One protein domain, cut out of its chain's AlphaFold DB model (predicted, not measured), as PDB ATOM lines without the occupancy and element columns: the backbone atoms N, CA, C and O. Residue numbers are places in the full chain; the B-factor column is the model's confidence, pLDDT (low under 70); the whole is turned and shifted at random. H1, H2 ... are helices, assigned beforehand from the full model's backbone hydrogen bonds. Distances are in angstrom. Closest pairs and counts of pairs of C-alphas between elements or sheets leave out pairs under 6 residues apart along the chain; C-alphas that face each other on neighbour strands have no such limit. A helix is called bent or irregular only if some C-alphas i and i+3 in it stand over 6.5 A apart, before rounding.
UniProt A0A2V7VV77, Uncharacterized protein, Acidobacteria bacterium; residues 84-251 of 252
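What this domain is: This is residues 84 to 251 of the 252 residues of an uncharacterized protein of Acidobacteria bacterium (UniProt A0A2V7VV77). One very long, kinked helix, H2, runs nearly the whole length of a thin rod, and the other helices lie along it or beside its neighbour: H3 folds back along the later part of H2 as one helical hairpin, and H1 lies along the earlier part as another. H4, bent into arms H4a and H4b, lies on the H1 side, with both arms packed on H1. The printed part has 168 residues with four named helices in the order H1, H2, H3, H4 and no named strand; the class is all helix. The whole is extended, with a radius of gyration of the C-alphas of 25.9 A and spans of 91 by 33 by 23 A.

Where its parts are: Find C-alpha 135 at (-13.870, -15.368, 55.833); from there H2, residues 135 to 191, runs 81.1 A to C-alpha 191 at (-85.290, 18.314, 37.379). It has a kink of 44 degrees near residue 161 and is irregular, with C-alphas 136 and 139 7.0 A apart. H3, residues 197 to 219, runs 33.0 A. H1, residues 98 to 127, begins at C-alpha 98 at (-42.159, 6.444, 30.439) and measures 42.4 A. H4, residues 227 to 249, was assigned as one helix by its hydrogen bonds but is bent, with C-alphas 237 and 240 6.8 A apart; its arms are H4a, residues 227 to 237, and H4b, residues 240 to 249.

How they stand to each other: Start at the hub, H2. Its residues 170 to 188 touch H3, opposite ways at a shallow tilt of 13 degrees; the closest C-alphas are those of Leu 177 and His 214, 6.4 A apart. Its residues 137 to 159 touch H1, opposite ways at a shallow tilt of 23 degrees, closest at C-alphas 151 and 108, 4.7 A apart. H2 and H4a only just touch, with 3 pairs of C-alphas within 8 A, closest at Val 148 and Ala 237, 6.3 A. H1, H2 and H4a form an up-and-down bundle, each running against the one before it. Look at residues 112 to 120 of H1 for its touch with H4b: C-alphas 116 and 241 are the closest, 4.6 A apart. H1 and H3 are apart. Every O i to N i+4 pair is within hydrogen-bond range in H1, H3, H4a and H4b; in H2 47 of 53 are.

The domain as a whole: The C-alphas of Tyr 129 and Thr 194, the two farthest apart, are 91.2 A from each other. Residues 193 to 199, of which 197 to 199 belong to H3, stand free. The printed part has no cut, and no link between helices is long. Mean pLDDT of the printed part is 79.9; it is under 70 at 25 residues, among them 121 to 137 and 192 to 195.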
ATOM      1  N   ILE A  84     -45.241  21.133  36.788       73.94
ATOM      2  CA  ILE A  84     -45.192  19.964  35.898       73.94
ATOM      3  C   ILE A  84     -46.583  19.338  35.850       73.94
ATOM      4  O   ILE A  84     -47.105  18.900  36.876       73.94
ATOM      5  N   VAL A  85     -47.170  19.314  34.655       74.56
ATOM      6  CA  VAL A  85     -48.488  18.729  34.400       74.56
ATOM      7  C   VAL A  85     -48.306  17.261  34.037       74.56
ATOM      8  O   VAL A  85     -48.036  16.923  32.889       74.56
ATOM      9  N   VAL A  86     -48.458  16.385  35.027       79.19
ATOM     10  CA  VAL A  86     -48.634  14.952  34.776       79.19
ATOM     11  C   VAL A  86     -50.038  14.741  34.214       79.19
ATOM     12  O   VAL A  86     -51.001  15.295  34.751       79.19
ATOM     13  N   LYS A  87     -50.164  13.948  33.147       80.44
ATOM     14  CA  LYS A  87     -51.448  13.657  32.493       80.44
ATOM     15  C   LYS A  87     -51.869  12.209  32.780       80.44
ATOM     16  O   LYS A  87     -51.387  11.321  32.095       80.44
ATOM     17  N   PRO A  88     -52.787  11.937  33.729       74.62
ATOM     18  CA  PRO A  88     -53.196  10.567  34.071       74.62
ATOM     19  C   PRO A  88     -53.832   9.758  32.926       74.62
ATOM     20  O   PRO A  88     -54.004   8.561  33.057       74.62
ATOM     21  N   LEU A  89     -54.200  10.395  31.811       77.50
ATOM     22  CA  LEU A  89     -54.769   9.743  30.623       77.50
ATOM     23  C   LEU A  89     -53.797   9.768  29.433       77.50
ATOM     24  O   LEU A  89     -54.211   9.746  28.278       77.50
ATOM     25  N   HIS A  90     -52.499   9.900  29.702       80.31
ATOM     26  CA  HIS A  90     -51.486   9.831  28.658       80.31
ATOM     27  C   HIS A  90     -51.379   8.387  28.124       80.31
ATOM     28  O   HIS A  90     -51.416   7.452  28.927       80.31
ATOM     29  N   PRO A  91     -51.217   8.178  26.800       77.88
ATOM     30  CA  PRO A  91     -51.181   6.840  26.191       77.88
ATOM     31  C   PRO A  91     -50.001   5.963  26.643       77.88
ATOM     32  O   PRO A  91     -49.988   4.774  26.355       77.88
ATOM     33  N   ASP A  92     -49.026   6.528  27.360       78.88
ATOM     34  CA  ASP A  92     -47.836   5.821  27.858       78.88
ATOM     35  C   ASP A  92     -48.077   5.048  29.169       78.88
ATOM     36  O   ASP A  92     -47.173   4.386  29.671       78.88
ATOM     37  N   GLY A  93     -49.254   5.187  29.796       73.75
ATOM     38  CA  GLY A  93     -49.558   4.551  31.086       73.75
ATOM     39  C   GLY A  93     -48.701   5.041  32.269       73.75
ATOM     40  O   GLY A  93     -48.851   4.552  33.385       73.75
ATOM     41  N   ALA A  94     -47.820   6.023  32.050       76.88
ATOM     42  CA  ALA A  94     -46.893   6.589  33.033       76.88
ATOM     43  C   ALA A  94     -47.069   8.107  33.200       76.88
ATOM     44  O   ALA A  94     -46.325   8.762  33.929       76.88
ATOM     45  N   GLY A  95     -48.075   8.685  32.547       78.44
ATOM     46  CA  GLY A  95     -48.442  10.085  32.695       78.44
ATOM     47  C   GLY A  95     -47.499  11.053  31.983       78.44
ATOM     48  O   GLY A  95     -47.418  12.217  32.388       78.44
ATOM     49  N   GLY A  96     -46.801  10.576  30.950       81.75
ATOM     50  CA  GLY A  96     -45.746  11.274  30.211       81.75
ATOM     51  C   GLY A  96     -44.327  10.992  30.724       81.75
ATOM     52  O   GLY A  96     -43.403  11.729  30.381       81.75
ATOM     53  N   LEU A  97     -44.142   9.990  31.593       83.38
ATOM     54  CA  LEU A  97     -42.893   9.731  32.328       83.38
ATOM     55  C   LEU A  97     -42.239   8.388  31.969       83.38
ATOM     56  O   LEU A  97     -41.255   7.995  32.602       83.38
ATOM     57  N   GLU A  98     -42.725   7.708  30.929       83.38
ATOM     58  CA  GLU A  98     -42.159   6.444  30.439       83.38
ATOM     59  C   GLU A  98     -40.640   6.508  30.141       83.38
ATOM     60  O   GLU A  98     -39.921   5.591  30.550       83.38
ATOM     61  N   PRO A  99     -40.075   7.575  29.535       84.69
ATOM     62  CA  PRO A  99     -38.629   7.634  29.293       84.69
ATOM     63  C   PRO A  99     -37.795   7.586  30.579       84.69
ATOM     64  O   PRO A  99     -36.706   7.008  30.605       84.69
ATOM     65  N   LEU A 100     -38.314   8.166  31.666       83.62
ATOM     66  CA  LEU A 100     -37.643   8.177  32.964       83.62
ATOM     67  C   LEU A 100     -37.671   6.791  33.615       83.62
ATOM     68  O   LEU A 100     -36.670   6.336  34.168       83.62
ATOM     69  N   ALA A 101     -38.805   6.106  33.493       80.38
ATOM     70  CA  ALA A 101     -38.966   4.712  33.871       80.38
ATOM     71  C   ALA A 101     -38.004   3.787  33.105       80.38
ATOM     72  O   ALA A 101     -37.293   2.986  33.713       80.38
ATOM     73  N   GLY A 102     -37.930   3.931  31.779       83.62
ATOM     74  CA  GLY A 102     -37.021   3.159  30.933       83.62
ATOM     75  C   GLY A 102     -35.550   3.393  31.283       83.62
ATOM     76  O   GLY A 102     -34.762   2.448  31.308       83.62
ATOM     77  N   PHE A 103     -35.175   4.631  31.613       85.81
ATOM     78  CA  PHE A 103     -33.836   4.945  32.112       85.81
ATOM     79  C   PHE A 103     -33.537   4.237  33.443       85.81
ATOM     80  O   PHE A 103     -32.494   3.595  33.565       85.81
ATOM     81  N   ALA A 104     -34.454   4.307  34.412       85.38
ATOM     82  CA  ALA A 104     -34.286   3.663  35.713       85.38
ATOM     83  C   ALA A 104     -34.138   2.136  35.581       85.38
ATOM     84  O   ALA A 104     -33.230   1.565  36.176       85.38
ATOM     85  N   LEU A 105     -34.955   1.486  34.741       84.81
ATOM     86  CA  LEU A 105     -34.858   0.043  34.479       84.81
ATOM     87  C   LEU A 105     -33.525  -0.351  33.832       84.81
ATOM     88  O   LEU A 105     -32.911  -1.333  34.245       84.81
ATOM     89  N   LYS A 106     -33.050   0.418  32.840       86.56
ATOM     90  CA  LYS A 106     -31.733   0.190  32.219       86.56
ATOM     91  C   LYS A 106     -30.615   0.300  33.250       86.56
ATOM     92  O   LYS A 106     -29.702  -0.517  33.255       86.56
ATOM     93  N   LEU A 107     -30.700   1.285  34.140       84.25
ATOM     94  CA  LEU A 107     -29.716   1.483  35.196       84.25
ATOM     95  C   LEU A 107     -29.702   0.318  36.195       84.25
ATOM     96  O   LEU A 107     -28.626  -0.160  36.549       84.25
ATOM     97  N   THR A 108     -30.872  -0.187  36.592       84.62
ATOM     98  CA  THR A 108     -30.979  -1.400  37.416       84.62
ATOM     99  C   THR A 108     -30.396  -2.614  36.707       84.62
ATOM    100  O   THR A 108     -29.669  -3.374  37.333       84.62
ATOM    101  N   PHE A 109     -30.661  -2.787  35.411       83.38
ATOM    102  CA  PHE A 109     -30.092  -3.888  34.635       83.38
ATOM    103  C   PHE A 109     -28.558  -3.857  34.634       83.38
ATOM    104  O   PHE A 109     -27.932  -4.872  34.918       83.38
ATOM    105  N   PHE A 110     -27.942  -2.691  34.397       81.94
ATOM    106  CA  PHE A 110     -26.481  -2.556  34.449       81.94
ATOM    107  C   PHE A 110     -25.903  -2.859  35.836       81.94
ATOM    108  O   PHE A 110     -24.863  -3.504  35.942       81.94
ATOM    109  N   LEU A 111     -26.579  -2.431  36.903       81.06
ATOM    110  CA  LEU A 111     -26.159  -2.744  38.272       81.06
ATOM    111  C   LEU A 111     -26.352  -4.231  38.607       81.06
ATOM    112  O   LEU A 111     -25.498  -4.820  39.266       81.06
ATOM    113  N   GLY A 112     -27.419  -4.853  38.098       78.88
ATOM    114  CA  GLY A 112     -27.664  -6.291  38.202       78.88
ATOM    115  C   GLY A 112     -26.600  -7.122  37.480       78.88
ATOM    116  O   GLY A 112     -26.140  -8.119  38.031       78.88
ATOM    117  N   LEU A 113     -26.146  -6.679  36.300       78.50
ATOM    118  CA  LEU A 113     -25.007  -7.284  35.597       78.50
ATOM    119  C   LEU A 113     -23.720  -7.204  36.423       78.50
ATOM    120  O   LEU A 113     -23.026  -8.207  36.545       78.50
ATOM    121  N   GLY A 114     -23.430  -6.050  37.034       75.88
ATOM    122  CA  GLY A 114     -22.273  -5.902  37.925       75.88
ATOM    123  C   GLY A 114     -22.331  -6.850  39.129       75.88
ATOM    124  O   GLY A 114     -21.339  -7.488  39.463       75.88
ATOM    125  N   GLY A 115     -23.509  -7.010  39.740       75.25
ATOM    126  CA  GLY A 115     -23.711  -7.983  40.818       75.25
ATOM    127  C   GLY A 115     -23.519  -9.437  40.364       75.25
ATOM    128  O   GLY A 115     -22.888 -10.218  41.071       75.25
ATOM    129  N   ALA A 116     -24.024  -9.802  39.182       75.44
ATOM    130  CA  ALA A 116     -23.858 -11.145  38.625       75.44
ATOM    131  C   ALA A 116     -22.394 -11.465  38.279       75.44
ATOM    132  O   ALA A 116     -21.937 -12.571  38.561       75.44
ATOM    133  N   ASP A 117     -21.656 -10.497  37.730       76.00
ATOM    134  CA  ASP A 117     -20.223 -10.635  37.446       76.00
ATOM    135  C   ASP A 117     -19.425 -10.909  38.728       76.00
ATOM    136  O   ASP A 117     -18.656 -11.865  38.788       76.00
ATOM    137  N   LEU A 118     -19.698 -10.167  39.808       72.88
ATOM    138  CA  LEU A 118     -19.064 -10.408  41.108       72.88
ATOM    139  C   LEU A 118     -19.352 -11.812  41.660       72.88
ATOM    140  O   LEU A 118     -18.448 -12.439  42.206       72.88
ATOM    141  N   ILE A 119     -20.572 -12.331  41.488       72.06
ATOM    142  CA  ILE A 119     -20.934 -13.700  41.901       72.06
ATOM    143  C   ILE A 119     -20.182 -14.745  41.064       72.06
ATOM    144  O   ILE A 119     -19.715 -15.756  41.591       72.06
ATOM    145  N   LEU A 120     -20.043 -14.518  39.756       71.12
ATOM    146  CA  LEU A 120     -19.297 -15.413  38.867       71.12
ATOM    147  C   LEU A 120     -17.794 -15.395  39.174       71.12
ATOM    148  O   LEU A 120     -17.158 -16.454  39.173       71.12
ATOM    149  N   ILE A 121     -17.228 -14.225  39.475       68.62
ATOM    150  CA  ILE A 121     -15.840 -14.079  39.930       68.62
ATOM    151  C   ILE A 121     -15.652 -14.800  41.264       68.62
ATOM    152  O   ILE A 121     -14.726 -15.599  41.381       68.62
ATOM    153  N   GLU A 122     -16.544 -14.581  42.235       67.00
ATOM    154  CA  GLU A 122     -16.467 -15.230  43.545       67.00
ATOM    155  C   GLU A 122     -16.465 -16.750  43.386       67.00
ATOM    156  O   GLU A 122     -15.543 -17.418  43.848       67.00
ATOM    157  N   ARG A 123     -17.391 -17.316  42.609       63.94
ATOM    158  CA  ARG A 123     -17.402 -18.765  42.428       63.94
ATOM    159  C   ARG A 123     -16.212 -19.280  41.618       63.94
ATOM    160  O   ARG A 123     -15.597 -20.266  42.015       63.94
ATOM    161  N   SER A 124     -15.883 -18.661  40.485       66.88
ATOM    162  CA  SER A 124     -14.760 -19.124  39.649       66.88
ATOM    163  C   SER A 124     -13.431 -19.100  40.399       66.88
ATOM    164  O   SER A 124     -12.589 -19.961  40.170       66.88
ATOM    165  N   TYR A 125     -13.270 -18.158  41.325       65.94
ATOM    166  CA  TYR A 125     -12.082 -18.017  42.141       65.94
ATOM    167  C   TYR A 125     -12.167 -18.859  43.424       65.94
ATOM    168  O   TYR A 125     -11.431 -19.826  43.589       65.94
ATOM    169  N   TYR A 126     -13.097 -18.573  44.329       66.06
ATOM    170  CA  TYR A 126     -13.118 -19.178  45.662       66.06
ATOM    171  C   TYR A 126     -13.495 -20.663  45.650       66.06
ATOM    172  O   TYR A 126     -12.925 -21.428  46.427       66.06
ATOM    173  N   PHE A 127     -14.378 -21.126  44.755       64.44
ATOM    174  CA  PHE A 127     -14.673 -22.565  44.669       64.44
ATOM    175  C   PHE A 127     -13.577 -23.359  43.962       64.44
ATOM    176  O   PHE A 127     -13.297 -24.476  44.391       64.44
ATOM    177  N   ALA A 128     -12.941 -22.810  42.920       64.06
ATOM    178  CA  ALA A 128     -11.849 -23.506  42.229       64.06
ATOM    179  C   ALA A 128     -10.662 -23.794  43.160       64.06
ATOM    180  O   ALA A 128      -9.952 -24.777  42.967       64.06
ATOM    181  N   TYR A 129     -10.487 -22.969  44.195       64.56
ATOM    182  CA  TYR A 129      -9.418 -23.105  45.181       64.56
ATOM    183  C   TYR A 129      -9.887 -23.625  46.550       64.56
ATOM    184  O   TYR A 129      -9.102 -23.632  47.493       64.56
ATOM    185  N   GLY A 130     -11.142 -24.075  46.684       63.75
ATOM    186  CA  GLY A 130     -11.660 -24.633  47.944       63.75
ATOM    187  C   GLY A 130     -11.778 -23.623  49.096       63.75
ATOM    188  O   GLY A 130     -11.917 -24.017  50.248       63.75
ATOM    189  N   LEU A 131     -11.740 -22.326  48.788       63.81
ATOM    190  CA  LEU A 131     -11.869 -21.206  49.727       63.81
ATOM    191  C   LEU A 131     -13.330 -20.755  49.909       63.81
ATOM    192  O   LEU A 131     -13.603 -19.815  50.660       63.81
ATOM    193  N   GLY A 132     -14.275 -21.405  49.224       58.62
ATOM    194  CA  GLY A 132     -15.707 -21.150  49.364       58.62
ATOM    195  C   GLY A 132     -16.170 -21.348  50.810       58.62
ATOM    196  O   GLY A 132     -15.928 -22.395  51.407       58.62
ATOM    197  N   GLY A 133     -16.824 -20.334  51.382       60.66
ATOM    198  CA  GLY A 133     -17.297 -20.350  52.773       60.66
ATOM    199  C   GLY A 133     -16.263 -19.924  53.824       60.66
ATOM    200  O   GLY A 133     -16.574 -19.933  55.014       60.66
ATOM    201  N   THR A 134     -15.057 -19.520  53.418       66.00
ATOM    202  CA  THR A 134     -14.072 -18.907  54.325       66.00
ATOM    203  C   THR A 134     -14.333 -17.407  54.508       66.00
ATOM    204  O   THR A 134     -14.974 -16.762  53.675       66.00
ATOM    205  N   GLY A 135     -13.786 -16.815  55.579       64.75
ATOM    206  CA  GLY A 135     -13.870 -15.368  55.833       64.75
ATOM    207  C   GLY A 135     -13.339 -14.492  54.686       64.75
ATOM    208  O   GLY A 135     -13.746 -13.340  54.562       64.75
ATOM    209  N   ALA A 136     -12.498 -15.049  53.808       64.75
ATOM    210  CA  ALA A 136     -11.931 -14.360  52.652       64.75
ATOM    211  C   ALA A 136     -12.956 -14.048  51.542       64.75
ATOM    212  O   ALA A 136     -12.704 -13.154  50.739       64.75
ATOM    213  N   ALA A 137     -14.095 -14.757  51.500       65.38
ATOM    214  CA  ALA A 137     -15.171 -14.539  50.522       65.38
ATOM    215  C   ALA A 137     -16.253 -13.555  51.014       65.38
ATOM    216  O   ALA A 137     -17.110 -13.110  50.251       65.38
ATOM    217  N   VAL A 138     -16.244 -13.204  52.307       70.50
ATOM    218  CA  VAL A 138     -17.236 -12.300  52.917       70.50
ATOM    219  C   VAL A 138     -17.293 -10.926  52.227       70.50
ATOM    220  O   VAL A 138     -18.407 -10.454  51.973       70.50
ATOM    221  N   PRO A 139     -16.167 -10.269  51.874       70.69
ATOM    222  CA  PRO A 139     -16.205  -8.975  51.189       70.69
ATOM    223  C   PRO A 139     -16.924  -9.017  49.833       70.69
ATOM    224  O   PRO A 139     -17.656  -8.084  49.506       70.69
ATOM    225  N   GLU A 140     -16.771 -10.091  49.058       71.25
ATOM    226  CA  GLU A 140     -17.446 -10.297  47.772       71.25
ATOM    227  C   GLU A 140     -18.952 -10.403  47.943       71.25
ATOM    228  O   GLU A 140     -19.690  -9.739  47.217       71.25
ATOM    229  N   TYR A 141     -19.415 -11.191  48.918       73.62
ATOM    230  CA  TYR A 141     -20.842 -11.298  49.212       73.62
ATOM    231  C   TYR A 141     -21.421  -9.949  49.640       73.62
ATOM    232  O   TYR A 141     -22.494  -9.567  49.172       73.62
ATOM    233  N   ILE A 142     -20.696  -9.187  50.467       79.38
ATOM    234  CA  ILE A 142     -21.096  -7.829  50.853       79.38
ATOM    235  C   ILE A 142     -21.190  -6.926  49.618       79.38
ATOM    236  O   ILE A 142     -22.176  -6.204  49.474       79.38
ATOM    237  N   MET A 143     -20.213  -6.975  48.706       75.81
ATOM    238  CA  MET A 143     -20.258  -6.191  47.470       75.81
ATOM    239  C   MET A 143     -21.412  -6.622  46.561       75.81
ATOM    240  O   MET A 143     -22.156  -5.764  46.096       75.81
ATOM    241  N   ALA A 144     -21.625  -7.920  46.348       75.06
ATOM    242  CA  ALA A 144     -22.733  -8.429  45.540       75.06
ATOM    243  C   ALA A 144     -24.093  -7.970  46.097       75.06
ATOM    244  O   ALA A 144     -24.932  -7.456  45.352       75.06
ATOM    245  N   VAL A 145     -24.285  -8.054  47.419       80.88
ATOM    246  CA  VAL A 145     -25.476  -7.521  48.097       80.88
ATOM    247  C   VAL A 145     -25.572  -6.005  47.921       80.88
ATOM    248  O   VAL A 145     -26.647  -5.497  47.599       80.88
ATOM    249  N   ALA A 146     -24.467  -5.270  48.065       83.25
ATOM    250  CA  ALA A 146     -24.440  -3.824  47.863       83.25
ATOM    251  C   ALA A 146     -24.814  -3.424  46.426       83.25
ATOM    252  O   ALA A 146     -25.497  -2.418  46.244       83.25
ATOM    253  N   PHE A 147     -24.448  -4.212  45.412       80.69
ATOM    254  CA  PHE A 147     -24.863  -3.994  44.022       80.69
ATOM    255  C   PHE A 147     -26.361  -4.226  43.819       80.69
ATOM    256  O   PHE A 147     -27.015  -3.417  43.161       80.69
ATOM    257  N   VAL A 148     -26.930  -5.274  44.421       81.62
ATOM    258  CA  VAL A 148     -28.378  -5.538  44.360       81.62
ATOM    259  C   VAL A 148     -29.159  -4.427  45.065       81.62
ATOM    260  O   VAL A 148     -30.053  -3.817  44.474       81.62
ATOM    261  N   VAL A 149     -28.793  -4.104  46.307       85.25
ATOM    262  CA  VAL A 149     -29.425  -3.030  47.090       85.25
ATOM    263  C   VAL A 149     -29.237  -1.678  46.401       85.25
ATOM    264  O   VAL A 149     -30.183  -0.895  46.292       85.25
ATOM    265  N   GLY A 150     -28.042  -1.418  45.871       83.00
ATOM    266  CA  GLY A 150     -27.724  -0.233  45.086       83.00
ATOM    267  C   GLY A 150     -28.555  -0.141  43.808       83.00
ATOM    268  O   GLY A 150     -29.043   0.939  43.492       83.00
ATOM    269  N   GLY A 151     -28.794  -1.257  43.116       83.56
ATOM    270  CA  GLY A 151     -29.668  -1.356  41.944       83.56
ATOM    271  C   GLY A 151     -31.126  -1.020  42.246       83.56
ATOM    272  O   GLY A 151     -31.761  -0.275  41.494       83.56
ATOM    273  N   LEU A 152     -31.641  -1.500  43.380       86.50
ATOM    274  CA  LEU A 152     -32.973  -1.135  43.870       86.50
ATOM    275  C   LEU A 152     -33.035   0.351  44.246       86.50
ATOM    276  O   LEU A 152     -33.954   1.063  43.840       86.50
ATOM    277  N   GLY A 153     -32.028   0.856  44.960       86.69
ATOM    278  CA  GLY A 153     -31.921   2.277  45.291       86.69
ATOM    279  C   GLY A 153     -31.864   3.160  44.042       86.69
ATOM    280  O   GLY A 153     -32.583   4.153  43.953       86.69
ATOM    281  N   ALA A 154     -31.075   2.760  43.047       83.12
ATOM    282  CA  ALA A 154     -30.922   3.425  41.759       83.12
ATOM    283  C   ALA A 154     -32.225   3.486  40.957       83.12
ATOM    284  O   ALA A 154     -32.453   4.452  40.229       83.12
ATOM    285  N   PHE A 155     -33.081   2.478  41.117       86.56
ATOM    286  CA  PHE A 155     -34.402   2.437  40.513       86.56
ATOM    287  C   PHE A 155     -35.381   3.395  41.198       86.56
ATOM    288  O   PHE A 155     -35.975   4.265  40.558       86.56
ATOM    289  N   PHE A 156     -35.550   3.255  42.516       88.31
ATOM    290  CA  PHE A 156     -36.584   3.986  43.248       88.31
ATOM    291  C   PHE A 156     -36.226   5.456  43.465       88.31
ATOM    292  O   PHE A 156     -37.090   6.322  43.321       88.31
ATOM    293  N   ALA A 157     -34.967   5.768  43.784       86.94
ATOM    294  CA  ALA A 157     -34.553   7.115  44.170       86.94
ATOM    295  C   ALA A 157     -34.930   8.218  43.155       86.94
ATOM    296  O   ALA A 157     -35.503   9.226  43.590       86.94
ATOM    297  N   PRO A 158     -34.671   8.079  41.836       85.12
ATOM    298  CA  PRO A 158     -35.058   9.102  40.862       85.12
ATOM    299  C   PRO A 158     -36.577   9.165  40.632       85.12
ATOM    300  O   PRO A 158     -37.094  10.222  40.273       85.12
ATOM    301  N   LEU A 159     -37.306   8.073  40.877       87.50
ATOM    302  CA  LEU A 159     -38.743   7.964  40.606       87.50
ATOM    303  C   LEU A 159     -39.628   8.475  41.752       87.50
ATOM    304  O   LEU A 159     -40.803   8.764  41.529       87.50
ATOM    305  N   LEU A 160     -39.082   8.671  42.956       87.00
ATOM    306  CA  LEU A 160     -39.846   9.165  44.109       87.00
ATOM    307  C   LEU A 160     -40.455  10.560  43.897       87.00
ATOM    308  O   LEU A 160     -41.577  10.811  44.340       87.00
ATOM    309  N   ALA A 161     -39.735  11.481  43.248       85.81
ATOM    310  CA  ALA A 161     -40.259  12.828  42.999       85.81
ATOM    311  C   ALA A 161     -41.390  12.823  41.941       85.81
ATOM    312  O   ALA A 161     -42.471  13.344  42.233       85.81
ATOM    313  N   PRO A 162     -41.214  12.159  40.779       85.38
ATOM    314  CA  PRO A 162     -42.294  11.852  39.837       85.38
ATOM    315  C   PRO A 162     -43.522  11.186  40.472       85.38
ATOM    316  O   PRO A 162     -44.647  11.632  40.245       85.38
ATOM    317  N   HIS A 163     -43.316  10.165  41.312       88.81
ATOM    318  CA  HIS A 163     -44.385   9.401  41.962       88.81
ATOM    319  C   HIS A 163     -45.349  10.302  42.742       88.81
ATOM    320  O   HIS A 163     -46.569  10.194  42.603       88.81
ATOM    321  N   ARG A 164     -44.805  11.236  43.534       87.31
ATOM    322  CA  ARG A 164     -45.613  12.192  44.305       87.31
ATOM    323  C   ARG A 164     -46.499  13.037  43.392       87.31
ATOM    324  O   ARG A 164     -47.700  13.133  43.634       87.31
ATOM    325  N   ARG A 165     -45.945  13.551  42.290       87.06
ATOM    326  CA  ARG A 165     -46.706  14.345  41.313       87.06
ATOM    327  C   ARG A 165     -47.775  13.541  40.590       87.06
ATOM    328  O   ARG A 165     -48.859  14.063  40.357       87.06
ATOM    329  N   MET A 166     -47.507  12.277  40.265       88.00
ATOM    330  CA  MET A 166     -48.521  11.394  39.686       88.00
ATOM    331  C   MET A 166     -49.678  11.160  40.656       88.00
ATOM    332  O   MET A 166     -50.840  11.255  40.260       88.00
ATOM    333  N   ARG A 167     -49.375  10.912  41.936       89.50
ATOM    334  CA  ARG A 167     -50.390  10.724  42.980       89.50
ATOM    335  C   ARG A 167     -51.246  11.978  43.170       89.50
ATOM    336  O   ARG A 167     -52.469  11.872  43.227       89.50
ATOM    337  N   GLU A 168     -50.622  13.150  43.221       89.25
ATOM    338  CA  GLU A 168     -51.311  14.443  43.329       89.25
ATOM    339  C   GLU A 168     -52.180  14.740  42.099       89.25
ATOM    340  O   GLU A 168     -53.336  15.143  42.244       89.25
ATOM    341  N   ALA A 169     -51.665  14.496  40.890       88.12
ATOM    342  CA  ALA A 169     -52.410  14.691  39.649       88.12
ATOM    343  C   ALA A 169     -53.627  13.758  39.564       88.12
ATOM    344  O   ALA A 169     -54.724  14.212  39.234       88.12
ATOM    345  N   LYS A 170     -53.459  12.482  39.934       89.50
ATOM    346  CA  LYS A 170     -54.551  11.503  40.019       89.50
ATOM    347  C   LYS A 170     -55.610  11.933  41.035       89.50
ATOM    348  O   LYS A 170     -56.787  11.982  40.694       89.50
ATOM    349  N   ALA A 171     -55.204  12.303  42.252       90.38
ATOM    350  CA  ALA A 171     -56.127  12.754  43.294       90.38
ATOM    351  C   ALA A 171     -56.889  14.026  42.886       90.38
ATOM    352  O   ALA A 171     -58.098  14.122  43.084       90.38
ATOM    353  N   THR A 172     -56.198  14.981  42.259       90.88
ATOM    354  CA  THR A 172     -56.808  16.222  41.763       90.88
ATOM    355  C   THR A 172     -57.832  15.941  40.668       90.88
ATOM    356  O   THR A 172     -58.912  16.529  40.676       90.88
ATOM    357  N   LEU A 173     -57.515  15.045  39.729       89.31
ATOM    358  CA  LEU A 173     -58.427  14.684  38.648       89.31
ATOM    359  C   LEU A 173     -59.653  13.929  39.175       89.31
ATOM    360  O   LEU A 173     -60.770  14.285  38.810       89.31
ATOM    361  N   LEU A 174     -59.464  12.972  40.090       91.38
ATOM    362  CA  LEU A 174     -60.571  12.273  40.751       91.38
ATOM    363  C   LEU A 174     -61.481  13.248  41.499       91.38
ATOM    364  O   LEU A 174     -62.690  13.198  41.314       91.38
ATOM    365  N   LYS A 175     -60.915  14.196  42.257       92.31
ATOM    366  CA  LYS A 175     -61.696  15.224  42.957       92.31
ATOM    367  C   LYS A 175     -62.519  16.083  41.992       92.31
ATOM    368  O   LYS A 175     -63.671  16.385  42.281       92.31
ATOM    369  N   LYS A 176     -61.952  16.471  40.842       91.12
ATOM    370  CA  LYS A 176     -62.683  17.222  39.805       91.12
ATOM    371  C   LYS A 176     -63.817  16.401  39.189       91.12
ATOM    372  O   LYS A 176     -64.881  16.959  38.944       91.12
ATOM    373  N   LEU A 177     -63.592  15.110  38.944       89.81
ATOM    374  CA  LEU A 177     -64.610  14.206  38.405       89.81
ATOM    375  C   LEU A 177     -65.740  13.973  39.409       89.81
ATOM    376  O   LEU A 177     -66.896  14.119  39.033       89.81
ATOM    377  N   SER A 178     -65.421  13.709  40.678       90.00
ATOM    378  CA  SER A 178     -66.418  13.575  41.751       90.00
ATOM    379  C   SER A 178     -67.250  14.844  41.913       90.00
ATOM    380  O   SER A 178     -68.469  14.772  41.881       90.00
ATOM    381  N   ALA A 179     -66.614  16.020  41.960       91.19
ATOM    382  CA  ALA A 179     -67.339  17.285  42.073       91.19
ATOM    383  C   ALA A 179     -68.229  17.584  40.852       91.19
ATOM    384  O   ALA A 179     -69.232  18.281  40.980       91.19
ATOM    385  N   ARG A 180     -67.863  17.108  39.652       88.94
ATOM    386  CA  ARG A 180     -68.718  17.234  38.462       88.94
ATOM    387  C   ARG A 180     -69.888  16.253  38.513       88.94
ATOM    388  O   ARG A 180     -70.988  16.645  38.152       88.94
ATOM    389  N   TYR A 181     -69.644  15.033  38.985       87.56
ATOM    390  CA  TYR A 181     -70.677  14.021  39.179       87.56
ATOM    391  C   TYR A 181     -71.732  14.488  40.191       87.56
ATOM    392  O   TYR A 181     -72.905  14.515  39.851       87.56
ATOM    393  N   GLU A 182     -71.317  14.966  41.370       88.00
ATOM    394  CA  GLU A 182     -72.218  15.501  42.409       88.00
ATOM    395  C   GLU A 182     -73.104  16.637  41.878       88.00
ATOM    396  O   GLU A 182     -74.309  16.641  42.088       88.00
ATOM    397  N   ARG A 183     -72.532  17.575  41.107       88.38
ATOM    398  CA  ARG A 183     -73.311  18.672  40.503       88.38
ATOM    399  C   ARG A 183     -74.350  18.191  39.496       88.38
ATOM    400  O   ARG A 183     -75.377  18.844  39.349       88.38
ATOM    401  N   MET A 184     -74.049  17.129  38.751       83.69
ATOM    402  CA  MET A 184     -74.982  16.564  37.776       83.69
ATOM    403  C   MET A 184     -76.090  15.768  38.458       83.69
ATOM    404  O   MET A 184     -77.242  15.913  38.068       83.69
ATOM    405  N   ASP A 185     -75.750  15.005  39.494       84.69
ATOM    406  CA  ASP A 185     -76.701  14.248  40.311       84.69
ATOM    407  C   ASP A 185     -77.698  15.194  41.008       84.69
ATOM    408  O   ASP A 185     -78.911  15.053  40.855       84.69
ATOM    409  N   ASP A 186     -77.196  16.262  41.643       84.44
ATOM    410  CA  ASP A 186     -78.024  17.314  42.252       84.44
ATOM    411  C   ASP A 186     -78.923  18.025  41.226       84.44
ATOM    412  O   ASP A 186     -80.061  18.395  41.533       84.44
ATOM    413  N   ALA A 187     -78.417  18.263  40.010       82.25
ATOM    414  CA  ALA A 187     -79.181  18.907  38.945       82.25
ATOM    415  C   ALA A 187     -80.296  17.994  38.416       82.25
ATOM    416  O   ALA A 187     -81.423  18.460  38.245       82.25
ATOM    417  N   GLN A 188     -80.015  16.703  38.222       78.75
ATOM    418  CA  GLN A 188     -81.013  15.720  37.806       78.75
ATOM    419  C   GLN A 188     -82.094  15.508  38.871       78.75
ATOM    420  O   GLN A 188     -83.275  15.521  38.533       78.75
ATOM    421  N   LEU A 189     -81.722  15.399  40.153       78.38
ATOM    422  CA  LEU A 189     -82.668  15.286  41.275       78.38
ATOM    423  C   LEU A 189     -83.667  16.444  41.324       78.38
ATOM    424  O   LEU A 189     -84.846  16.231  41.591       78.38
ATOM    425  N   ARG A 190     -83.224  17.669  41.021       77.12
ATOM    426  CA  ARG A 190     -84.101  18.852  40.979       77.12
ATOM    427  C   ARG A 190     -84.996  18.912  39.746       77.12
ATOM    428  O   ARG A 190     -85.998  19.617  39.765       77.12
ATOM    429  N   GLN A 191     -84.612  18.238  38.669       72.69
ATOM    430  CA  GLN A 191     -85.290  18.314  37.379       72.69
ATOM    431  C   GLN A 191     -86.119  17.059  37.054       72.69
ATOM    432  O   GLN A 191     -86.810  17.033  36.038       72.69
ATOM    433  N   LEU A 192     -86.110  16.057  37.939       67.88
ATOM    434  CA  LEU A 192     -86.840  14.788  37.828       67.88
ATOM    435  C   LEU A 192     -88.357  14.952  37.610       67.88
ATOM    436  O   LEU A 192     -88.979  14.084  37.010       67.88
ATOM    437  N   GLU A 193     -88.942  16.074  38.035       64.75
ATOM    438  CA  GLU A 193     -90.368  16.383  37.842       64.75
ATOM    439  C   GLU A 193     -90.671  17.168  36.546       64.75
ATOM    440  O   GLU A 193     -91.834  17.372  36.214       64.75
ATOM    441  N   THR A 194     -89.652  17.642  35.814       67.31
ATOM    442  CA  THR A 194     -89.822  18.634  34.723       67.31
ATOM    443  C   THR A 194     -89.087  18.312  33.418       67.31
ATOM    444  O   THR A 194     -89.259  19.035  32.438       67.31
ATOM    445  N   LEU A 195     -88.265  17.258  33.376       64.19
ATOM    446  CA  LEU A 195     -87.461  16.914  32.201       64.19
ATOM    447  C   LEU A 195     -88.227  16.083  31.173       64.19
ATOM    448  O   LEU A 195     -88.831  15.063  31.490       64.19
ATOM    449  N   ASP A 196     -88.099  16.504  29.920       75.38
ATOM    450  CA  ASP A 196     -88.479  15.733  28.741       75.38
ATOM    451  C   ASP A 196     -87.558  14.506  28.573       75.38
ATOM    452  O   ASP A 196     -86.360  14.564  28.879       75.38
ATOM    453  N   GLU A 197     -88.096  13.400  28.059       74.31
ATOM    454  CA  GLU A 197     -87.443  12.078  28.022       74.31
ATOM    455  C   GLU A 197     -86.101  12.117  27.262       74.31
ATOM    456  O   GLU A 197     -85.100  11.540  27.690       74.31
ATOM    457  N   ALA A 198     -86.022  12.929  26.201       74.94
ATOM    458  CA  ALA A 198     -84.799  13.142  25.428       74.94
ATOM    459  C   ALA A 198     -83.668  13.835  26.222       74.94
ATOM    460  O   ALA A 198     -82.486  13.549  26.006       74.94
ATOM    461  N   HIS A 199     -84.004  14.745  27.143       76.12
ATOM    462  CA  HIS A 199     -83.011  15.433  27.976       76.12
ATOM    463  C   HIS A 199     -82.516  14.537  29.116       76.12
ATOM    464  O   HIS A 199     -81.332  14.580  29.466       76.12
ATOM    465  N   PHE A 200     -83.395  13.688  29.652       76.75
ATOM    466  CA  PHE A 200     -83.036  12.684  30.649       76.75
ATOM    467  C   PHE A 200     -82.042  11.651  30.089       76.75
ATOM    468  O   PHE A 200     -81.014  11.363  30.714       76.75
ATOM    469  N   ASP A 201     -82.278  11.174  28.865       82.69
ATOM    470  CA  ASP A 201     -81.389  10.247  28.156       82.69
ATOM    471  C   ASP A 201     -79.995  10.843  27.905       82.69
ATOM    472  O   ASP A 201     -78.968  10.190  28.128       82.69
ATOM    473  N   ALA A 202     -79.931  12.102  27.462       83.69
ATOM    474  CA  ALA A 202     -78.667  12.792  27.216       83.69
ATOM    475  C   ALA A 202     -77.842  12.964  28.505       83.69
ATOM    476  O   ALA A 202     -76.639  12.688  28.514       83.69
ATOM    477  N   ALA A 203     -78.492  13.358  29.604       80.19
ATOM    478  CA  ALA A 203     -77.844  13.536  30.899       80.19
ATOM    479  C   ALA A 203     -77.340  12.200  31.483       80.19
ATOM    480  O   ALA A 203     -76.216  12.125  31.987       80.19
ATOM    481  N   THR A 204     -78.116  11.123  31.327       83.75
ATOM    482  CA  THR A 204     -77.721   9.767  31.742       83.75
ATOM    483  C   THR A 204     -76.478   9.285  30.987       83.75
ATOM    484  O   THR A 204     -75.531   8.785  31.599       83.75
ATOM    485  N   ARG A 205     -76.405   9.513  29.666       87.31
ATOM    486  CA  ARG A 205     -75.204   9.194  28.868       87.31
ATOM    487  C   ARG A 205     -73.977   9.982  29.321       87.31
ATOM    488  O   ARG A 205     -72.877   9.425  29.377       87.31
ATOM    489  N   GLU A 206     -74.135  11.263  29.657       86.94
ATOM    490  CA  GLU A 206     -73.026  12.064  30.183       86.94
ATOM    491  C   GLU A 206     -72.552  11.523  31.545       86.94
ATOM    492  O   GLU A 206     -71.344  11.360  31.742       86.94
ATOM    493  N   MET A 207     -73.461  11.138  32.446       85.81
ATOM    494  CA  MET A 207     -73.100  10.515  33.728       85.81
ATOM    495  C   MET A 207     -72.391   9.172  33.563       85.81
ATOM    496  O   MET A 207     -71.380   8.932  34.230       85.81
ATOM    497  N   GLU A 208     -72.846   8.316  32.645       89.50
ATOM    498  CA  GLU A 208     -72.134   7.080  32.312       89.50
ATOM    499  C   GLU A 208     -70.720   7.367  31.804       89.50
ATOM    500  O   GLU A 208     -69.762   6.704  32.210       89.50
ATOM    501  N   SER A 209     -70.562   8.372  30.938       89.19
ATOM    502  CA  SER A 209     -69.252   8.756  30.412       89.19
ATOM    503  C   SER A 209     -68.312   9.245  31.522       89.19
ATOM    504  O   SER A 209     -67.141   8.858  31.560       89.19
ATOM    505  N   LEU A 210     -68.830  10.020  32.482       89.31
ATOM    506  CA  LEU A 210     -68.081  10.490  33.645       89.31
ATOM    507  C   LEU A 210     -67.713   9.351  34.585       89.31
ATOM    508  O   LEU A 210     -66.590   9.329  35.089       89.31
ATOM    509  N   ARG A 211     -68.617   8.390  34.790       87.88
ATOM    510  CA  ARG A 211     -68.348   7.190  35.583       87.88
ATOM    511  C   ARG A 211     -67.243   6.352  34.949       87.88
ATOM    512  O   ARG A 211     -66.281   6.016  35.635       87.88
ATOM    513  N   ARG A 212     -67.311   6.107  33.636       90.25
ATOM    514  CA  ARG A 212     -66.246   5.413  32.889       90.25
ATOM    515  C   ARG A 212     -64.917   6.156  33.003       90.25
ATOM    516  O   ARG A 212     -63.889   5.545  33.274       90.25
ATOM    517  N   LEU A 213     -64.925   7.481  32.859       88.69
ATOM    518  CA  LEU A 213     -63.723   8.303  33.005       88.69
ATOM    519  C   LEU A 213     -63.156   8.248  34.432       88.69
ATOM    520  O   LEU A 213     -61.943   8.159  34.611       88.69
ATOM    521  N   HIS A 214     -64.019   8.266  35.447       90.44
ATOM    522  CA  HIS A 214     -63.626   8.119  36.845       90.44
ATOM    523  C   HIS A 214     -62.990   6.751  37.102       90.44
ATOM    524  O   HIS A 214     -61.927   6.678  37.718       90.44
ATOM    525  N   GLU A 215     -63.596   5.674  36.602       89.12
ATOM    526  CA  GLU A 215     -63.067   4.312  36.708       89.12
ATOM    527  C   GLU A 215     -61.707   4.178  36.007       89.12
ATOM    528  O   GLU A 215     -60.771   3.645  36.606       89.12
ATOM    529  N   LEU A 216     -61.547   4.757  34.811       88.19
ATOM    530  CA  LEU A 216     -60.272   4.806  34.081       88.19
ATOM    531  C   LEU A 216     -59.178   5.557  34.855       88.19
ATOM    532  O   LEU A 216     -58.050   5.084  34.985       88.19
ATOM    533  N   VAL A 217     -59.491   6.727  35.415       87.81
ATOM    534  CA  VAL A 217     -58.519   7.492  36.215       87.81
ATOM    535  C   VAL A 217     -58.204   6.768  37.526       87.81
ATOM    536  O   VAL A 217     -57.073   6.827  38.015       87.81
ATOM    537  N   ARG A 218     -59.178   6.067  38.113       87.06
ATOM    538  CA  ARG A 218     -58.993   5.282  39.337       87.06
ATOM    539  C   ARG A 218     -58.098   4.067  39.098       87.06
ATOM    540  O   ARG A 218     -57.254   3.798  39.958       87.06
ATOM    541  N   SER A 219     -58.233   3.381  37.966       84.88
ATOM    542  CA  SER A 219     -57.401   2.229  37.598       84.88
ATOM    543  C   SER A 219     -56.000   2.618  37.114       84.88
ATOM    544  O   SER A 219     -55.096   1.790  37.178       84.88
ATOM    545  N   PHE A 220     -55.783   3.879  36.719       83.06
ATOM    546  CA  PHE A 220     -54.472   4.368  36.286       83.06
ATOM    547  C   PHE A 220     -53.362   4.076  37.322       83.06
ATOM    548  O   PHE A 220     -53.468   4.529  38.476       83.06
ATOM    549  N   PRO A 221     -52.294   3.351  36.944       81.75
ATOM    550  CA  PRO A 221     -51.233   2.971  37.865       81.75
ATOM    551  C   PRO A 221     -50.373   4.174  38.264       81.75
ATOM    552  O   PRO A 221     -50.078   5.066  37.470       81.75
ATOM    553  N   VAL A 222     -49.933   4.201  39.523       84.31
ATOM    554  CA  VAL A 222     -49.000   5.224  40.013       84.31
ATOM    555  C   VAL A 222     -47.605   4.611  40.095       84.31
ATOM    556  O   VAL A 222     -47.277   3.885  41.033       84.31
ATOM    557  N   TRP A 223     -46.770   4.928  39.107       78.50
ATOM    558  CA  TRP A 223     -45.368   4.507  39.049       78.50
ATOM    559  C   TRP A 223     -44.589   4.903  40.308       78.50
ATOM    560  O   TRP A 223     -44.837   5.989  40.826       78.50
ATOM    561  N   PRO A 224     -43.603   4.115  40.774       76.00
ATOM    562  CA  PRO A 224     -43.095   2.870  40.182       76.00
ATOM    563  C   PRO A 224     -43.759   1.581  40.700       76.00
ATOM    564  O   PRO A 224     -43.293   0.492  40.383       76.00
ATOM    565  N   PHE A 225     -44.818   1.677  41.505       80.56
ATOM    566  CA  PHE A 225     -45.402   0.537  42.227       80.56
ATOM    567  C   PHE A 225     -46.471  -0.227  41.432       80.56
ATOM    568  O   PHE A 225     -47.415  -0.756  42.010       80.56
ATOM    569  N   ASP A 226     -46.342  -0.276  40.108       82.81
ATOM    570  CA  ASP A 226     -47.192  -1.139  39.286       82.81
ATOM    571  C   ASP A 226     -46.625  -2.564  39.247       82.81
ATOM    572  O   ASP A 226     -45.408  -2.766  39.174       82.81
ATOM    573  N   ALA A 227     -47.509  -3.560  39.278       80.50
ATOM    574  CA  ALA A 227     -47.144  -4.970  39.373       80.50
ATOM    575  C   ALA A 227     -46.248  -5.410  38.206       80.50
ATOM    576  O   ALA A 227     -45.261  -6.118  38.417       80.50
ATOM    577  N   GLN A 228     -46.529  -4.938  36.987       82.56
ATOM    578  CA  GLN A 228     -45.739  -5.282  35.805       82.56
ATOM    579  C   GLN A 228     -44.300  -4.753  35.906       82.56
ATOM    580  O   GLN A 228     -43.349  -5.417  35.491       82.56
ATOM    581  N   ILE A 229     -44.122  -3.560  36.470       83.62
ATOM    582  CA  ILE A 229     -42.809  -2.937  36.645       83.62
ATOM    583  C   ILE A 229     -42.046  -3.605  37.773       83.62
ATOM    584  O   ILE A 229     -40.861  -3.878  37.617       83.62
ATOM    585  N   LEU A 230     -42.709  -3.865  38.900       85.75
ATOM    586  CA  LEU A 230     -42.095  -4.542  40.036       85.75
ATOM    587  C   LEU A 230     -41.615  -5.934  39.625       85.75
ATOM    588  O   LEU A 230     -40.496  -6.313  39.959       85.75
ATOM    589  N   PHE A 231     -42.400  -6.650  38.818       87.12
ATOM    590  CA  PHE A 231     -41.968  -7.914  38.232       87.12
ATOM    591  C   PHE A 231     -40.729  -7.740  37.342       87.12
ATOM    592  O   PHE A 231     -39.734  -8.436  37.538       87.12
ATOM    593  N   LYS A 232     -40.735  -6.768  36.416       85.81
ATOM    594  CA  LYS A 232     -39.555  -6.448  35.588       85.81
ATOM    595  C   LYS A 232     -38.333  -6.113  36.448       85.81
ATOM    596  O   LYS A 232     -37.245  -6.593  36.158       85.81
ATOM    597  N   LEU A 233     -38.502  -5.329  37.510       86.25
ATOM    598  CA  LEU A 233     -37.436  -4.962  38.439       86.25
ATOM    599  C   LEU A 233     -36.846  -6.196  39.120       86.25
ATOM    600  O   LEU A 233     -35.629  -6.338  39.146       86.25
ATOM    601  N   VAL A 234     -37.693  -7.092  39.634       85.88
ATOM    602  CA  VAL A 234     -37.252  -8.334  40.280       85.88
ATOM    603  C   VAL A 234     -36.487  -9.208  39.289       85.88
ATOM    604  O   VAL A 234     -35.384  -9.655  39.593       85.88
ATOM    605  N   VAL A 235     -37.012  -9.396  38.077       86.81
ATOM    606  CA  VAL A 235     -36.334 -10.182  37.036       86.81
ATOM    607  C   VAL A 235     -34.997  -9.551  36.635       86.81
ATOM    608  O   VAL A 235     -34.020 -10.266  36.455       86.81
ATOM    609  N   LEU A 236     -34.902  -8.226  36.531       84.81
ATOM    610  CA  LEU A 236     -33.650  -7.560  36.155       84.81
ATOM    611  C   LEU A 236     -32.621  -7.552  37.293       84.81
ATOM    612  O   LEU A 236     -31.437  -7.761  37.040       84.81
ATOM    613  N   ALA A 237     -33.058  -7.326  38.533       81.50
ATOM    614  CA  ALA A 237     -32.177  -7.259  39.696       81.50
ATOM    615  C   ALA A 237     -31.693  -8.646  40.141       81.50
ATOM    616  O   ALA A 237     -30.527  -8.802  40.491       81.50
ATOM    617  N   PHE A 238     -32.575  -9.650  40.116       81.31
ATOM    618  CA  PHE A 238     -32.290 -10.989  40.637       81.31
ATOM    619  C   PHE A 238     -32.146 -12.049  39.553       81.31
ATOM    620  O   PHE A 238     -31.488 -13.051  39.800       81.31
ATOM    621  N   GLY A 239     -32.708 -11.858  38.359       82.25
ATOM    622  CA  GLY A 239     -32.650 -12.866  37.298       82.25
ATOM    623  C   GLY A 239     -31.230 -13.128  36.805       82.25
ATOM    624  O   GLY A 239     -30.892 -14.280  36.562       82.25
ATOM    625  N   GLN A 240     -30.378 -12.101  36.724       78.31
ATOM    626  CA  GLN A 240     -28.964 -12.265  36.362       78.31
ATOM    627  C   GLN A 240     -28.183 -13.024  37.461       78.31
ATOM    628  O   GLN A 240     -27.606 -14.065  37.144       78.31
ATOM    629  N   PRO A 241     -28.225 -12.617  38.752       73.56
ATOM    630  CA  PRO A 241     -27.689 -13.422  39.853       73.56
ATOM    631  C   PRO A 241     -28.238 -14.850  39.919       73.56
ATOM    632  O   PRO A 241     -27.481 -15.792  40.124       73.56
ATOM    633  N   ALA A 242     -29.545 -15.036  39.732       79.06
ATOM    634  CA  ALA A 242     -30.181 -16.347  39.780       79.06
ATOM    635  C   ALA A 242     -29.738 -17.228  38.607       79.06
ATOM    636  O   ALA A 242     -29.416 -18.392  38.815       79.06
ATOM    637  N   ALA A 243     -29.657 -16.681  37.391       78.69
ATOM    638  CA  ALA A 243     -29.127 -17.387  36.227       78.69
ATOM    639  C   ALA A 243     -27.652 -17.754  36.422       78.69
ATOM    640  O   ALA A 243     -27.260 -18.877  36.100       78.69
ATOM    641  N   ALA A 244     -26.854 -16.859  37.013       69.81
ATOM    642  CA  ALA A 244     -25.509 -17.196  37.456       69.81
ATOM    643  C   ALA A 244     -25.580 -18.389  38.420       69.81
ATOM    644  O   ALA A 244     -25.057 -19.441  38.097       69.81
ATOM    645  N   ILE A 245     -26.329 -18.324  39.522       72.06
ATOM    646  CA  ILE A 245     -26.449 -19.434  40.487       72.06
ATOM    647  C   ILE A 245     -26.919 -20.752  39.836       72.06
ATOM    648  O   ILE A 245     -26.398 -21.815  40.171       72.06
ATOM    649  N   VAL A 246     -27.858 -20.721  38.890       79.25
ATOM    650  CA  VAL A 246     -28.375 -21.919  38.205       79.25
ATOM    651  C   VAL A 246     -27.346 -22.521  37.250       79.25
ATOM    652  O   VAL A 246     -27.087 -23.720  37.315       79.25
ATOM    653  N   THR A 247     -26.721 -21.708  36.391       72.00
ATOM    654  CA  THR A 247     -25.623 -22.174  35.515       72.00
ATOM    655  C   THR A 247     -24.467 -22.733  36.336       72.00
ATOM    656  O   THR A 247     -23.829 -23.713  35.960       72.00
ATOM    657  N   LEU A 248     -24.251 -22.143  37.506       62.97
ATOM    658  CA  LEU A 248     -23.326 -22.602  38.512       62.97
ATOM    659  C   LEU A 248     -23.784 -23.972  39.092       62.97
ATOM    660  O   LEU A 248     -22.970 -24.888  39.176       62.97
ATOM    661  N   LEU A 249     -25.048 -24.200  39.462       69.44
ATOM    662  CA  LEU A 249     -25.526 -25.502  39.982       69.44
ATOM    663  C   LEU A 249     -25.466 -26.649  38.959       69.44
ATOM    664  O   LEU A 249     -25.128 -27.765  39.337       69.44
ATOM    665  N   LEU A 250     -25.742 -26.374  37.684       74.31
ATOM    666  CA  LEU A 250     -25.773 -27.377  36.606       74.31
ATOM    667  C   LEU A 250     -24.389 -27.881  36.164       74.31
ATOM    668  O   LEU A 250     -24.304 -28.854  35.425       74.31
ATOM    669  N   ARG A 251     -23.309 -27.200  36.566       61.41
ATOM    670  CA  ARG A 251     -21.925 -27.517  36.171       61.41
ATOM    671  C   ARG A 251     -21.160 -28.341  37.221       61.41
ATOM    672  O   ARG A 251     -19.936 -28.423  37.138       61.41
TER     673      ARG A 251